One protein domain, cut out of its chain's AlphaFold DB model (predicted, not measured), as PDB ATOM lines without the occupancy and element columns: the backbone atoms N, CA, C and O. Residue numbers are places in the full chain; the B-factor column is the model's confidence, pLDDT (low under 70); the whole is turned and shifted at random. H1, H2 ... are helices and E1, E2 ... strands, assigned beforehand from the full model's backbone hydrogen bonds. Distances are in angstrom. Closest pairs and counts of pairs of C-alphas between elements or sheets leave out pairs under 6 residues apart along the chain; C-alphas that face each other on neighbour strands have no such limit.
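Overview. This is residues 12 to 122 of the 132 residues of an uncharacterized protein of Coriobacteriales bacterium OH1046 (UniProt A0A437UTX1). A narrow hairpin of two strands, E1 and E2, makes one end of an elongated domain, and a cluster of three helices set at large angles to each other, H3, H4 and H5, makes the other. H2 lies between these ends and packs on the hairpin, while the short H1 sits at the hairpin end, away from the other helices. The printed part has 111 residues, with five named helices and two named strands that follow along the chain as H1 H2 H3 H4 E1 E2 H5; the sheet E1 - E2 is antiparallel and the class is mostly helix. The whole is compact, with a radius of gyration of the C-alphas of 14.8 A, and spans 48 by 28 by 22 A.

Arrangement. Start at E1, residues 81 to 85, and E2, residues 90 to 93, an antiparallel hairpin at 134 degrees; look for N 83 and O 91, 3.0 A apart, and N 91 and O 83, 2.8 A apart, both within hydrogen-bond range. Next find H2, residues 26 to 39, whose closest C-alphas to E1 are those of Trp 36 and Ile 81, 6.2 A apart. H3, residues 41 to 56, is close to H2 but not clearly touching, with C-alphas 37 and 44 at 6.6 A. H3 and H4, residues 63 to 73, touch at a steep tilt of 61 degrees, opposite ways, closest at C-alphas 47 and 66, 5.7 A. H4 touches H5, residues 104 to 114, about perpendicular at 77 degrees, closest at C-alphas 63 and 108, 6.0 A. H1, residues 12 to 16, is apart from H2. In these five helices every O i to N i+4 pair is within hydrogen-bond range.

Along the chain. Find C-alpha 12 at (12.906, 64.953, -30.781), where H1 begins. H2 is 19.7 A long; H3, 22.0 A, begins at C-alpha 41, (7.493, 54.323, -16.673). H4 is 15.1 A, E1 12.7 A, E2 10.4 A and H5 15.7 A, ending at C-alpha 114, (18.525, 44.676, -15.102).

Size, cuts and confidence. The C-alphas of Arg 57 and Ala 87, the two farthest apart, are 48.4 A apart. The printed part has no cut, and no link is long. Look for pLDDT under 70 at residues 12 to 17 and residue 96.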
ATOM      1  N   SER A  12      14.350  65.185 -30.652       54.12
ATOM      2  CA  SER A  12      12.906  64.953 -30.781       54.12
ATOM      3  C   SER A  12      12.393  65.279 -32.185       54.12
ATOM      4  O   SER A  12      11.554  64.545 -32.703       54.12
ATOM      5  N   VAL A  13      12.906  66.341 -32.813       54.19
ATOM      6  CA  VAL A  13      12.523  66.747 -34.178       54.19
ATOM      7  C   VAL A  13      13.083  65.766 -35.212       54.19
ATOM      8  O   VAL A  13      12.328  65.213 -36.004       54.19
ATOM      9  N   MET A  14      14.379  65.447 -35.140       55.78
ATOM     10  CA  MET A  14      15.011  64.457 -36.024       55.78
ATOM     11  C   MET A  14      14.409  63.055 -35.851       55.78
ATOM     12  O   MET A  14      14.373  62.275 -36.801       55.78
ATOM     13  N   ARG A  15      13.916  62.722 -34.651       60.88
ATOM     14  CA  ARG A  15      13.191  61.473 -34.374       60.88
ATOM     15  C   ARG A  15      11.777  61.478 -34.953       60.88
ATOM     16  O   ARG A  15      11.330  60.428 -35.403       60.88
ATOM     17  N   ALA A  16      11.089  62.619 -34.947       58.62
ATOM     18  CA  ALA A  16       9.766  62.764 -35.552       58.62
ATOM     19  C   ALA A  16       9.813  62.692 -37.089       58.62
ATOM     20  O   ALA A  16       8.874  62.190 -37.695       58.62
ATOM     21  N   GLU A  17      10.913  63.132 -37.707       57.78
ATOM     22  CA  GLU A  17      11.125  63.071 -39.164       57.78
ATOM     23  C   GLU A  17      11.757  61.752 -39.651       57.78
ATOM     24  O   GLU A  17      12.029  61.589 -40.842       57.78
ATOM     25  N   ARG A  18      12.017  60.791 -38.755       70.00
ATOM     26  CA  ARG A  18      12.636  59.516 -39.130       70.00
ATOM     27  C   ARG A  18      11.589  58.537 -39.662       70.00
ATOM     28  O   ARG A  18      10.738  58.062 -38.913       70.00
ATOM     29  N   SER A  19      11.720  58.162 -40.934       77.62
ATOM     30  CA  SER A  19      10.956  57.061 -41.526       77.62
ATOM     31  C   SER A  19      11.603  55.710 -41.204       77.62
ATOM     32  O   SER A  19      12.806  55.519 -41.397       77.62
ATOM     33  N   TYR A  20      10.803  54.754 -40.738       83.38
ATOM     34  CA  TYR A  20      11.250  53.398 -40.416       83.38
ATOM     35  C   TYR A  20      11.009  52.427 -41.584       83.38
ATOM     36  O   TYR A  20       9.993  52.528 -42.282       83.38
ATOM     37  N   PRO A  21      11.893  51.438 -41.808       83.44
ATOM     38  CA  PRO A  21      11.618  50.379 -42.771       83.44
ATOM     39  C   PRO A  21      10.402  49.554 -42.328       83.44
ATOM     40  O   PRO A  21      10.158  49.344 -41.136       83.44
ATOM     41  N   TRP A  22       9.626  49.070 -43.300       81.62
ATOM     42  CA  TRP A  22       8.478  48.205 -43.036       81.62
ATOM     43  C   TRP A  22       8.546  46.940 -43.897       81.62
ATOM     44  O   TRP A  22       8.520  47.061 -45.125       81.62
ATOM     45  N   PRO A  23       8.607  45.733 -43.295       84.38
ATOM     46  CA  PRO A  23       8.513  45.438 -41.857       84.38
ATOM     47  C   PRO A  23       9.735  45.906 -41.039       84.38
ATOM     48  O   PRO A  23      10.841  45.977 -41.561       84.38
ATOM     49  N   LEU A  24       9.528  46.185 -39.744       85.56
ATOM     50  CA  LEU A  24      10.597  46.605 -38.824       85.56
ATOM     51  C   LEU A  24      11.636  45.490 -38.608       85.56
ATOM     52  O   LEU A  24      11.253  44.377 -38.210       85.56
ATOM     53  N   GLY A  25      12.922  45.818 -38.774       87.19
ATOM     54  CA  GLY A  25      14.061  44.964 -38.403       87.19
ATOM     55  C   GLY A  25      14.329  44.942 -36.891       87.19
ATOM     56  O   GLY A  25      13.689  45.681 -36.134       87.19
ATOM     57  N   ALA A  26      15.258  44.104 -36.407       85.75
ATOM     58  CA  ALA A  26      15.505  44.003 -34.964       85.75
ATOM     59  C   ALA A  26      16.043  45.296 -34.340       85.75
ATOM     60  O   ALA A  26      15.619  45.647 -33.238       85.75
ATOM     61  N   ALA A  27      16.938  46.015 -35.023       86.94
ATOM     62  CA  ALA A  27      17.506  47.265 -34.512       86.94
ATOM     63  C   ALA A  27      16.418  48.326 -34.265       86.94
ATOM     64  O   ALA A  27      16.318  48.865 -33.163       86.94
ATOM     65  N   ASP A  28      15.537  48.535 -35.245       89.06
ATOM     66  CA  ASP A  28      14.429  49.488 -35.141       89.06
ATOM     67  C   ASP A  28      13.428  49.091 -34.051       89.06
ATOM     68  O   ASP A  28      12.931  49.933 -33.305       89.06
ATOM     69  N   ARG A  29      13.153  47.789 -33.897       89.81
ATOM     70  CA  ARG A  29      12.297  47.296 -32.806       89.81
ATOM     71  C   ARG A  29      12.917  47.525 -31.436       89.81
ATOM     72  O   ARG A  29      12.187  47.865 -30.512       89.81
ATOM     73  N   ARG A  30      14.234  47.336 -31.284       90.62
ATOM     74  CA  ARG A  30      14.957  47.619 -30.031       90.62
ATOM     75  C   ARG A  30      14.878  49.110 -29.691       90.62
ATOM     76  O   ARG A  30      14.617  49.450 -28.539       90.62
ATOM     77  N   GLU A  31      15.026  49.985 -30.686       90.88
ATOM     78  CA  GLU A  31      14.869  51.435 -30.522       90.88
ATOM     79  C   GLU A  31      13.441  51.812 -30.103       90.88
ATOM     80  O   GLU A  31      13.242  52.436 -29.059       90.88
ATOM     81  N   LEU A  32      12.430  51.364 -30.853       91.50
ATOM     82  CA  LEU A  32      11.022  51.623 -30.539       91.50
ATOM     83  C   LEU A  32      10.612  51.029 -29.184       91.50
ATOM     84  O   LEU A  32       9.814  51.627 -28.462       91.50
ATOM     85  N   PHE A  33      11.185  49.888 -28.798       93.38
ATOM     86  CA  PHE A  33      10.989  49.303 -27.476       93.38
ATOM     87  C   PHE A  33      11.579  50.172 -26.364       93.38
ATOM     88  O   PHE A  33      10.918  50.372 -25.346       93.38
ATOM     89  N   ARG A  34      12.774  50.741 -26.552       93.25
ATOM     90  CA  ARG A  34      13.351  51.685 -25.587       93.25
ATOM     91  C   ARG A  34      12.441  52.901 -25.404       93.25
ATOM     92  O   ARG A  34      12.132  53.256 -24.270       93.25
ATOM     93  N   LEU A  35      11.957  53.484 -26.501       92.25
ATOM     94  CA  LEU A  35      11.001  54.597 -26.450       92.25
ATOM     95  C   LEU A  35       9.703  54.194 -25.748       92.25
ATOM     96  O   LEU A  35       9.136  54.963 -24.976       92.25
ATOM     97  N   TRP A  36       9.244  52.964 -25.972       94.19
ATOM     98  CA  TRP A  36       8.073  52.434 -25.291       94.19
ATOM     99  C   TRP A  36       8.287  52.315 -23.778       94.19
ATOM    100  O   TRP A  36       7.377  52.661 -23.030       94.19
ATOM    101  N   ILE A  37       9.469  51.893 -23.314       94.44
ATOM    102  CA  ILE A  37       9.812  51.880 -21.882       94.44
ATOM    103  C   ILE A  37       9.789  53.300 -21.302       94.44
ATOM    104  O   ILE A  37       9.174  53.521 -20.262       94.44
ATOM    105  N   GLU A  38      10.403  54.264 -21.994       93.19
ATOM    106  CA  GLU A  38      10.431  55.673 -21.576       93.19
ATOM    107  C   GLU A  38       9.028  56.290 -21.501       93.19
ATOM    108  O   GLU A  38       8.737  57.058 -20.588       93.19
ATOM    109  N   ALA A  39       8.135  55.920 -22.422       91.44
ATOM    110  CA  ALA A  39       6.757  56.399 -22.443       91.44
ATOM    111  C   ALA A  39       5.835  55.696 -21.432       91.44
ATOM    112  O   ALA A  39       4.702  56.138 -21.239       91.44
ATOM    113  N   ASN A  40       6.271  54.596 -20.811       93.00
ATOM    114  CA  ASN A  40       5.452  53.775 -19.913       93.00
ATOM    115  C   ASN A  40       6.116  53.526 -18.545       93.00
ATOM    116  O   ASN A  40       6.106  52.386 -18.077       93.00
ATOM    117  N   PRO A  41       6.670  54.545 -17.861       94.31
ATOM    118  CA  PRO A  41       7.493  54.323 -16.673       94.31
ATOM    119  C   PRO A  41       6.723  53.642 -15.532       94.31
ATOM    120  O   PRO A  41       7.236  52.716 -14.912       94.31
ATOM    121  N   GLU A  42       5.474  54.048 -15.290       93.69
ATOM    122  CA  GLU A  42       4.634  53.493 -14.221       93.69
ATOM    123  C   GLU A  42       4.270  52.026 -14.478       93.69
ATOM    124  O   GLU A  42       4.501  51.167 -13.630       93.69
ATOM    125  N   ALA A  43       3.775  51.710 -15.678       93.00
ATOM    126  CA  ALA A  43       3.399  50.343 -16.030       93.00
ATOM    127  C   ALA A  43       4.610  49.400 -16.073       93.00
ATOM    128  O   ALA A  43       4.526  48.237 -15.682       93.00
ATOM    129  N   VAL A  44       5.758  49.901 -16.539       94.81
ATOM    130  CA  VAL A  44       7.018  49.153 -16.522       94.81
ATOM    131  C   VAL A  44       7.448  48.862 -15.089       94.81
ATOM    132  O   VAL A  44       7.797  47.718 -14.798       94.81
ATOM    133  N   ALA A  45       7.362  49.844 -14.190       95.56
ATOM    134  CA  ALA A  45       7.688  49.659 -12.780       95.56
ATOM    135  C   ALA A  45       6.758  48.644 -12.091       95.56
ATOM    136  O   ALA A  45       7.236  47.805 -11.327       95.56
ATOM    137  N   GLU A  46       5.454  48.655 -12.386       95.31
ATOM    138  CA  GLU A  46       4.506  47.657 -11.866       95.31
ATOM    139  C   GLU A  46       4.860  46.235 -12.325       95.31
ATOM    140  O   GLU A  46       4.959  45.309 -11.510       95.31
ATOM    141  N   MET A  47       5.107  46.057 -13.626       95.62
ATOM    142  CA  MET A  47       5.492  44.761 -14.188       95.62
ATOM    143  C   MET A  47       6.851  44.280 -13.657       95.62
ATOM    144  O   MET A  47       7.002  43.096 -13.342       95.62
ATOM    145  N   GLU A  48       7.834  45.176 -13.527       97.06
ATOM    146  CA  GLU A  48       9.146  44.885 -12.936       97.06
ATOM    147  C   GLU A  48       9.012  44.495 -11.456       97.06
ATOM    148  O   GLU A  48       9.583  43.492 -11.024       97.06
ATOM    149  N   GLY A  49       8.191  45.215 -10.687       96.94
ATOM    150  CA  GLY A  49       7.909  44.909  -9.286       96.94
ATOM    151  C   GLY A  49       7.273  43.530  -9.104       96.94
ATOM    152  O   GLY A  49       7.688  42.753  -8.237       96.94
ATOM    153  N   LEU A  50       6.316  43.170  -9.963       96.25
ATOM    154  CA  LEU A  50       5.733  41.829  -9.974       96.25
ATOM    155  C   LEU A  50       6.782  40.759 -10.314       96.25
ATOM    156  O   LEU A  50       6.841  39.723  -9.643       96.25
ATOM    157  N   ALA A  51       7.632  41.007 -11.312       97.12
ATOM    158  CA  ALA A  51       8.713  40.100 -11.692       97.12
ATOM    159  C   ALA A  51       9.698  39.863 -10.533       97.12
ATOM    160  O   ALA A  51      10.022  38.715 -10.220       97.12
ATOM    161  N   LEU A  52      10.109  40.928  -9.840       97.56
ATOM    162  CA  LEU A  52      10.951  40.860  -8.644       97.56
ATOM    163  C   LEU A  52      10.284  40.058  -7.525       97.56
ATOM    164  O   LEU A  52      10.906  39.180  -6.924       97.56
ATOM    165  N   ALA A  53       8.997  40.291  -7.281       96.69
ATOM    166  CA  ALA A  53       8.250  39.570  -6.261       96.69
ATOM    167  C   ALA A  53       8.110  38.070  -6.593       96.69
ATOM    168  O   ALA A  53       8.072  37.228  -5.690       96.69
ATOM    169  N   MET A  54       8.019  37.700  -7.872       96.06
ATOM    170  CA  MET A  54       8.055  36.301  -8.310       96.06
ATOM    171  C   MET A  54       9.448  35.692  -8.119       96.06
ATOM    172  O   MET A  54       9.563  34.589  -7.577       96.06
ATOM    173  N   HIS A  55      10.491  36.425  -8.512       95.56
ATOM    174  CA  HIS A  55      11.879  36.001  -8.378       95.56
ATOM    175  C   HIS A  55      12.271  35.750  -6.916       95.56
ATOM    176  O   HIS A  55      12.800  34.684  -6.608       95.56
ATOM    177  N   ALA A  56      11.908  36.655  -6.002       95.69
ATOM    178  CA  ALA A  56      12.141  36.511  -4.563       95.69
ATOM    179  C   ALA A  56      11.478  35.256  -3.964       95.69
ATOM    180  O   ALA A  56      11.934  34.721  -2.957       95.69
ATOM    181  N   ARG A  57      10.414  34.747  -4.600       96.31
ATOM    182  CA  ARG A  57       9.734  33.495  -4.227       96.31
ATOM    183  C   ARG A  57      10.307  32.261  -4.939       96.31
ATOM    184  O   ARG A  57       9.686  31.201  -4.901       96.31
ATOM    185  N   GLY A  58      11.429  32.394  -5.650       93.62
ATOM    186  CA  GLY A  58      12.057  31.324  -6.433       93.62
ATOM    187  C   GLY A  58      11.269  30.902  -7.681       93.62
ATOM    188  O   GLY A  58      11.544  29.854  -8.273       93.62
ATOM    189  N   ARG A  59      10.264  31.683  -8.100       93.94
ATOM    190  CA  ARG A  59       9.401  31.339  -9.240       93.94
ATOM    191  C   ARG A  59      10.008  31.837 -10.556       93.94
ATOM    192  O   ARG A  59      10.619  32.903 -10.581       93.94
ATOM    193  N   PRO A  60       9.854  31.084 -11.662       93.00
ATOM    194  CA  PRO A  60      10.217  31.590 -12.980       93.00
ATOM    195  C   PRO A  60       9.280  32.737 -13.382       93.00
ATOM    196  O   PRO A  60       8.084  32.690 -13.094       93.00
ATOM    197  N   VAL A  61       9.814  33.742 -14.069       94.88
ATOM    198  CA  VAL A  61       9.069  34.922 -14.521       94.88
ATOM    199  C   VAL A  61       8.597  34.706 -15.956       94.88
ATOM    200  O   VAL A  61       9.409  34.570 -16.864       94.88
ATOM    201  N   SER A  62       7.282  34.679 -16.172       92.94
ATOM    202  CA  SER A  62       6.686  34.624 -17.513       92.94
ATOM    203  C   SER A  62       6.329  36.031 -17.975       92.94
ATOM    204  O   SER A  62       5.466  36.665 -17.374       92.94
ATOM    205  N   VAL A  63       6.938  36.509 -19.062       92.81
ATOM    206  CA  VAL A  63       6.622  37.841 -19.610       92.81
ATOM    207  C   VAL A  63       5.161  37.929 -20.053       92.81
ATOM    208  O   VAL A  63       4.504  38.937 -19.816       92.81
ATOM    209  N   GLN A  64       4.623  36.850 -20.634       90.81
ATOM    210  CA  GLN A  64       3.204  36.750 -20.985       90.81
ATOM    211  C   GLN A  64       2.314  37.058 -19.774       90.81
ATOM    212  O   GLN A  64       1.398  37.869 -19.881       90.81
ATOM    213  N   TYR A  65       2.641  36.458 -18.628       91.94
ATOM    214  CA  TYR A  65       1.890  36.638 -17.393       91.94
ATOM    215  C   TYR A  65       1.965  38.076 -16.869       91.94
ATOM    216  O   TYR A  65       0.955  38.599 -16.413       91.94
ATOM    217  N   LEU A  66       3.125  38.737 -16.969       93.56
ATOM    218  CA  LEU A  66       3.266  40.142 -16.562       93.56
ATOM    219  C   LEU A  66       2.337  41.055 -17.373       93.56
ATOM    220  O   LEU A  66       1.604  41.848 -16.794       93.56
ATOM    221  N   PHE A  67       2.301  40.891 -18.699       91.00
ATOM    222  CA  PHE A  67       1.404  41.671 -19.558       91.00
ATOM    223  C   PHE A  67      -0.075  41.319 -19.351       91.00
ATOM    224  O   PHE A  67      -0.930  42.192 -19.463       91.00
ATOM    225  N   GLU A  68      -0.403  40.061 -19.049       91.00
ATOM    226  CA  GLU A  68      -1.775  39.664 -18.702       91.00
ATOM    227  C   GLU A  68      -2.223  40.297 -17.385       91.00
ATOM    228  O   GLU A  68      -3.323  40.841 -17.315       91.00
ATOM    229  N   LYS A  69      -1.354  40.295 -16.371       92.12
ATOM    230  CA  LYS A  69      -1.588  40.991 -15.104       92.12
ATOM    231  C   LYS A  69      -1.761  42.489 -15.313       92.12
ATOM    232  O   LYS A  69      -2.754  43.038 -14.848       92.12
ATOM    233  N   GLN A  70      -0.880  43.122 -16.087       90.75
ATOM    234  CA  GLN A  70      -1.017  44.536 -16.431       90.75
ATOM    235  C   GLN A  70      -2.357  44.820 -17.117       90.75
ATOM    236  O   GLN A  70      -3.045  45.772 -16.775       90.75
ATOM    237  N   ARG A  71      -2.762  43.974 -18.068       87.12
ATOM    238  CA  ARG A  71      -3.991  44.169 -18.841       87.12
ATOM    239  C   ARG A  71      -5.259  44.084 -17.995       87.12
ATOM    240  O   ARG A  71      -6.205  44.815 -18.272       87.12
ATOM    241  N   TRP A  72      -5.314  43.142 -17.056       88.12
ATOM    242  CA  TRP A  72      -6.549  42.822 -16.336       88.12
ATOM    243  C   TRP A  72      -6.627  43.425 -14.938       88.12
ATOM    244  O   TRP A  72      -7.729  43.617 -14.433       88.12
ATOM    245  N   GLU A  73      -5.485  43.690 -14.306       89.94
ATOM    246  CA  GLU A  73      -5.422  44.062 -12.888       89.94
ATOM    247  C   GLU A  73      -4.830  45.451 -12.650       89.94
ATOM    248  O   GLU A  73      -5.032  45.999 -11.569       89.94
ATOM    249  N   SER A  74      -4.143  46.047 -13.631       87.56
ATOM    250  CA  SER A  74      -3.623  47.408 -13.491       87.56
ATOM    251  C   SER A  74      -4.634  48.458 -13.950       87.56
ATOM    252  O   SER A  74      -5.362  48.283 -14.929       87.56
ATOM    253  N   SER A  75      -4.647  49.593 -13.250       88.12
ATOM    254  CA  SER A  75      -5.319  50.821 -13.680       88.12
ATOM    255  C   SER A  75      -4.445  51.699 -14.587       88.12
ATOM    256  O   SER A  75      -4.940  52.680 -15.146       88.12
ATOM    257  N   VAL A  76      -3.155  51.376 -14.726       87.50
ATOM    258  CA  VAL A  76      -2.191  52.149 -15.513       87.50
ATOM    259  C   VAL A  76      -2.331  51.798 -16.991       87.50
ATOM    260  O   VAL A  76      -2.204  50.642 -17.404       87.50
ATOM    261  N   ARG A  77      -2.581  52.821 -17.813       86.06
ATOM    262  CA  ARG A  77      -2.716  52.664 -19.263       86.06
ATOM    263  C   ARG A  77      -1.356  52.567 -19.939       86.06
ATOM    264  O   ARG A  77      -0.421  53.269 -19.575       86.06
ATOM    265  N   LEU A  78      -1.297  51.739 -20.980       88.69
ATOM    266  CA  LEU A  78      -0.116  51.596 -21.822       88.69
ATOM    267  C   LEU A  78      -0.187  52.544 -23.021       88.69
ATOM    268  O   LEU A  78      -1.111  52.491 -23.838       88.69
ATOM    269  N   ASN A  79       0.819  53.403 -23.122       88.25
ATOM    270  CA  ASN A  79       1.066  54.310 -24.224       88.25
ATOM    271  C   ASN A  79       1.658  53.560 -25.421       88.25
ATOM    272  O   ASN A  79       2.468  52.638 -25.281       88.25
ATOM    273  N   ARG A  80       1.248  53.988 -26.615       90.12
ATOM    274  CA  ARG A  80       1.744  53.495 -27.905       90.12
ATOM    275  C   ARG A  80       2.753  54.501 -28.447       90.12
ATOM    276  O   ARG A  80       2.549  55.701 -28.279       90.12
ATOM    277  N   ILE A  81       3.777  54.028 -29.144       89.56
ATOM    278  CA  ILE A  81       4.728  54.907 -29.836       89.56
ATOM    279  C   ILE A  81       4.291  55.031 -31.288       89.56
ATOM    280  O   ILE A  81       4.181  54.019 -31.977       89.56
ATOM    281  N   ARG A  82       4.005  56.250 -31.746       90.00
ATOM    282  CA  ARG A  82       3.693  56.516 -33.155       90.00
ATOM    283  C   ARG A  82       4.985  56.718 -33.936       90.00
ATOM    284  O   ARG A  82       5.907  57.343 -33.420       90.00
ATOM    285  N   PHE A  83       5.037  56.190 -35.150       87.50
ATOM    286  CA  PHE A  83       6.150  56.390 -36.074       87.50
ATOM    287  C   PHE A  83       5.654  56.320 -37.519       87.50
ATOM    288  O   PHE A  83       4.603  55.737 -37.782       87.50
ATOM    289  N   GLU A  84       6.403  56.895 -38.452       88.81
ATOM    290  CA  GLU A  84       6.096  56.835 -39.881       88.81
ATOM    291  C   GLU A  84       6.947  55.756 -40.560       88.81
ATOM    292  O   GLU A  84       8.126  55.598 -40.234       88.81
ATOM    293  N   ASP A  85       6.365  54.982 -41.476       87.94
ATOM    294  CA  ASP A  85       7.138  54.059 -42.310       87.94
ATOM    295  C   ASP A  85       7.688  54.726 -43.585       87.94
ATOM    296  O   ASP A  85       7.343  55.850 -43.933       87.94
ATOM    297  N   TRP A  86       8.568  54.029 -44.305       83.94
ATOM    298  CA  TRP A  86       9.162  54.498 -45.568       83.94
ATOM    299  C   TRP A  86       8.149  54.853 -46.674       83.94
ATOM    300  O   TRP A  86       8.523  55.502 -47.648       83.94
ATOM    301  N   ALA A  87       6.889  54.426 -46.548       86.88
ATOM    302  CA  ALA A  87       5.811  54.767 -47.470       86.88
ATOM    303  C   ALA A  87       4.996  55.991 -47.006       86.88
ATOM    304  O   ALA A  87       3.980  56.315 -47.625       86.88
ATOM    305  N   GLY A  88       5.415  56.663 -45.928       84.31
ATOM    306  CA  GLY A  88       4.707  57.800 -45.347       84.31
ATOM    307  C   GLY A  88       3.468  57.400 -44.542       84.31
ATOM    308  O   GLY A  88       2.594  58.231 -44.299       84.31
ATOM    309  N   GLN A  89       3.323  56.120 -44.176       87.69
ATOM    310  CA  GLN A  89       2.165  55.653 -43.422       87.69
ATOM    311  C   GLN A  89       2.436  55.722 -41.914       87.69
ATOM    312  O   GLN A  89       3.406  55.150 -41.420       87.69
ATOM    313  N   GLU A  90       1.522  56.350 -41.164       88.31
ATOM    314  CA  GLU A  90       1.563  56.328 -39.697       88.31
ATOM    315  C   GLU A  90       1.317  54.900 -39.176       88.31
ATOM    316  O   GLU A  90       0.347  54.217 -39.528       88.31
ATOM    317  N   ARG A  91       2.216  54.446 -38.306       89.38
ATOM    318  CA  ARG A  91       2.213  53.150 -37.630       89.38
ATOM    319  C   ARG A  91       2.331  53.350 -36.126       89.38
ATOM    320  O   ARG A  91       2.703  54.413 -35.630       89.38
ATOM    321  N   THR A  92       2.042  52.288 -35.378       89.06
ATOM    322  CA  THR A  92       2.217  52.277 -33.925       89.06
ATOM    323  C   THR A  92       3.028  51.080 -33.468       89.06
ATOM    324  O   THR A  92       2.715  49.942 -33.821       89.06
ATOM    325  N   PHE A  93       4.019  51.326 -32.618       87.12
ATOM    326  CA  PHE A  93       4.664  50.305 -31.817       87.12
ATOM    327  C   PHE A  93       3.928  50.163 -30.480       87.12
ATOM    328  O   PHE A  93       3.697  51.136 -29.754       87.12
ATOM    329  N   GLY A  94       3.541  48.927 -30.171       83.44
ATOM    330  CA  GLY A  94       2.653  48.616 -29.059       83.44
ATOM    331  C   GLY A  94       1.167  48.812 -29.373       83.44
ATOM    332  O   GLY A  94       0.758  49.284 -30.429       83.44
ATOM    333  N   THR A  95       0.349  48.402 -28.416       77.06
ATOM    334  CA  THR A  95      -1.113  48.399 -28.434       77.06
ATOM    335  C   THR A  95      -1.618  48.958 -27.104       77.06
ATOM    336  O   THR A  95      -0.850  49.130 -26.158       77.06
ATOM    337  N   GLU A  96      -2.925  49.176 -26.988       67.69
ATOM    338  CA  GLU A  96      -3.564  49.501 -25.701       67.69
ATOM    339  C   GLU A  96      -3.358  48.435 -24.608       67.69
ATOM    340  O   GLU A  96      -3.533  48.715 -23.427       67.69
ATOM    341  N   HIS A  97      -2.965  47.221 -24.994       72.12
ATOM    342  CA  HIS A  97      -2.677  46.106 -24.095       72.12
ATOM    343  C   HIS A  97      -1.170  45.815 -23.973       72.12
ATOM    344  O   HIS A  97      -0.779  44.740 -23.514       72.12
ATOM    345  N   GLY A  98      -0.319  46.750 -24.406       78.44
ATOM    346  CA  GLY A  98       1.138  46.622 -24.387       78.44
ATOM    347  C   GLY A  98       1.718  46.187 -25.720       78.44
ATOM    348  O   GLY A  98       1.119  46.416 -26.764       78.44
ATOM    349  N   ILE A  99       2.902  45.581 -25.714       83.81
ATOM    350  CA  ILE A  99       3.608  45.229 -26.952       83.81
ATOM    351  C   ILE A  99       3.143  43.894 -27.544       83.81
ATOM    352  O   ILE A  99       2.637  43.008 -26.839       83.81
ATOM    353  N   ASN A 100       3.319  43.760 -28.861       82.12
ATOM    354  CA  ASN A 100       2.962  42.552 -29.598       82.12
ATOM    355  C   ASN A 100       3.721  41.341 -29.056       82.12
ATOM    356  O   ASN A 100       4.820  41.465 -28.520       82.12
ATOM    357  N   HIS A 101       3.161  40.144 -29.245       75.94
ATOM    358  CA  HIS A 101       3.751  38.908 -28.724       75.94
ATOM    359  C   HIS A 101       5.220  38.714 -29.148       75.94
ATOM    360  O   HIS A 101       6.028  38.275 -28.336       75.94
ATOM    361  N   ASN A 102       5.584  39.093 -30.378       75.12
ATOM    362  CA  ASN A 102       6.963  38.987 -30.869       75.12
ATOM    363  C   ASN A 102       7.922  39.959 -30.163       75.12
ATOM    364  O   ASN A 102       9.080  39.622 -29.929       75.12
ATOM    365  N   ASP A 103       7.425  41.127 -29.758       84.81
ATOM    366  CA  ASP A 103       8.224  42.168 -29.112       84.81
ATOM    367  C   ASP A 103       8.268  41.985 -27.584       84.81
ATOM    368  O   ASP A 103       9.164  42.504 -26.925       84.81
ATOM    369  N   ARG A 104       7.385  41.157 -26.995       88.69
ATOM    370  CA  ARG A 104       7.462  40.747 -25.572       88.69
ATOM    371  C   ARG A 104       8.791  40.089 -25.220       88.69
ATOM    372  O   ARG A 104       9.219  40.160 -24.070       88.69
ATOM    373  N   HIS A 105       9.461  39.482 -26.196       87.81
ATOM    374  CA  HIS A 105      10.813  38.977 -26.010       87.81
ATOM    375  C   HIS A 105      11.781  40.092 -25.559       87.81
ATOM    376  O   HIS A 105      12.551  39.876 -24.625       87.81
ATOM    377  N   LEU A 106      11.672  41.305 -26.121       91.69
ATOM    378  CA  LEU A 106      12.499  42.460 -25.746       91.69
ATOM    379  C   LEU A 106      12.308  42.852 -24.277       91.69
ATOM    380  O   LEU A 106      13.281  43.129 -23.583       91.69
ATOM    381  N   PHE A 107      11.076  42.780 -23.762       93.06
ATOM    382  CA  PHE A 107      10.810  43.026 -22.341       93.06
ATOM    383  C   PHE A 107      11.456  41.975 -21.434       93.06
ATOM    384  O   PHE A 107      11.969  42.287 -20.362       93.06
ATOM    385  N   GLY A 108      11.471  40.717 -21.871       92.69
ATOM    386  CA  GLY A 108      12.156  39.661 -21.139       92.69
ATOM    387  C   GLY A 108      13.679  39.824 -21.127       92.69
ATOM    388  O   GLY A 108      14.297  39.576 -20.092       92.69
ATOM    389  N   LEU A 109      14.278  40.264 -22.239       92.12
ATOM    390  CA  LEU A 109      15.699  40.625 -22.292       92.12
ATOM    391  C   LEU A 109      16.005  41.800 -21.356       92.12
ATOM    392  O   LEU A 109      16.916  41.697 -20.539       92.12
ATOM    393  N   TRP A 110      15.182  42.847 -21.399       94.94
ATOM    394  CA  TRP A 110      15.293  44.018 -20.528       94.94
ATOM    395  C   TRP A 110      15.260  43.651 -19.034       94.94
ATOM    396  O   TRP A 110      16.092  44.119 -18.257       94.94
ATOM    397  N   LEU A 111      14.366  42.740 -18.622       95.25
ATOM    398  CA  LEU A 111      14.335  42.231 -17.245       95.25
ATOM    399  C   LEU A 111      15.610  41.468 -16.866       95.25
ATOM    400  O   LEU A 111      16.106  41.623 -15.752       95.25
ATOM    401  N   ARG A 112      16.138  40.628 -17.766       93.69
ATOM    402  CA  ARG A 112      17.356  39.840 -17.509       93.69
ATOM    403  C   ARG A 112      18.597  40.711 -17.383       93.69
ATOM    404  O   ARG A 112      19.459  40.397 -16.570       93.69
ATOM    405  N   GLU A 113      18.687  41.758 -18.196       94.06
ATOM    406  CA  GLU A 113      19.795  42.710 -18.161       94.06
ATOM    407  C   GLU A 113      19.820  43.471 -16.830       94.06
ATOM    408  O   GLU A 113      20.867  43.587 -16.198       94.06
ATOM    409  N   ARG A 114      18.652  43.924 -16.360       95.19
ATOM    410  CA  ARG A 114      18.525  44.676 -15.102       95.19
ATOM    411  C   ARG A 114      18.635  43.818 -13.850       95.19
ATOM    412  O   ARG A 114      19.094  44.309 -12.823       95.19
ATOM    413  N   HIS A 115      18.235  42.550 -13.932       95.25
ATOM    414  CA  HIS A 115      18.225  41.621 -12.800       95.25
ATOM    415  C   HIS A 115      19.008  40.346 -13.129       95.25
ATOM    416  O   HIS A 115      18.406  39.299 -13.405       95.25
ATOM    417  N   PRO A 116      20.356  40.402 -13.084       90.31
ATOM    418  CA  PRO A 116      21.201  39.241 -13.335       90.31
ATOM    419  C   PRO A 116      20.875  38.117 -12.342       90.31
ATOM    420  O   PRO A 116      21.046  38.264 -11.136       90.31
ATOM    421  N   GLY A 117      20.371  36.988 -12.845       90.00
ATOM    422  CA  GLY A 117      19.931  35.846 -12.027       90.00
ATOM    423  C   GLY A 117      18.414  35.640 -11.987       90.00
ATOM    424  O   GLY A 117      17.947  34.574 -11.576       90.00
ATOM    425  N   MET A 118      17.626  36.595 -12.489       94.81
ATOM    426  CA  MET A 118      16.196  36.389 -12.689       94.81
ATOM    427  C   MET A 118      15.953  35.333 -13.777       94.81
ATOM    428  O   MET A 118      16.343  35.488 -14.936       94.81
ATOM    429  N   ARG A 119      15.259  34.245 -13.418       93.44
ATOM    430  CA  ARG A 119      14.873  33.191 -14.368       93.44
ATOM    431  C   ARG A 119      13.647  33.618 -15.174       93.44
ATOM    432  O   ARG A 119      12.519  33.276 -14.817       93.44
ATOM    433  N   VAL A 120      13.880  34.353 -16.258       92.25
ATOM    434  CA  VAL A 120      12.844  34.780 -17.208       92.25
ATOM    435  C   VAL A 120      12.591  33.691 -18.257       92.25
ATOM    436  O   VAL A 120      13.522  33.183 -18.880       92.25
ATOM    437  N   LEU A 121      11.324  33.330 -18.458       88.31
ATOM    438  CA  LEU A 121      10.878  32.389 -19.482       88.31
ATOM    439  C   LEU A 121      10.744  33.121 -20.819       88.31
ATOM    440  O   LEU A 121       9.716  33.739 -21.105       88.31
ATOM    441  N   LEU A 122      11.794  33.051 -21.631       78.06
ATOM    442  CA  LEU A 122      11.791  33.559 -22.999       78.06
ATOM    443  C   LEU A 122      11.303  32.465 -23.955       78.06
ATOM    444  O   LEU A 122      11.743  31.318 -23.879       78.06
TER     445      LEU A 122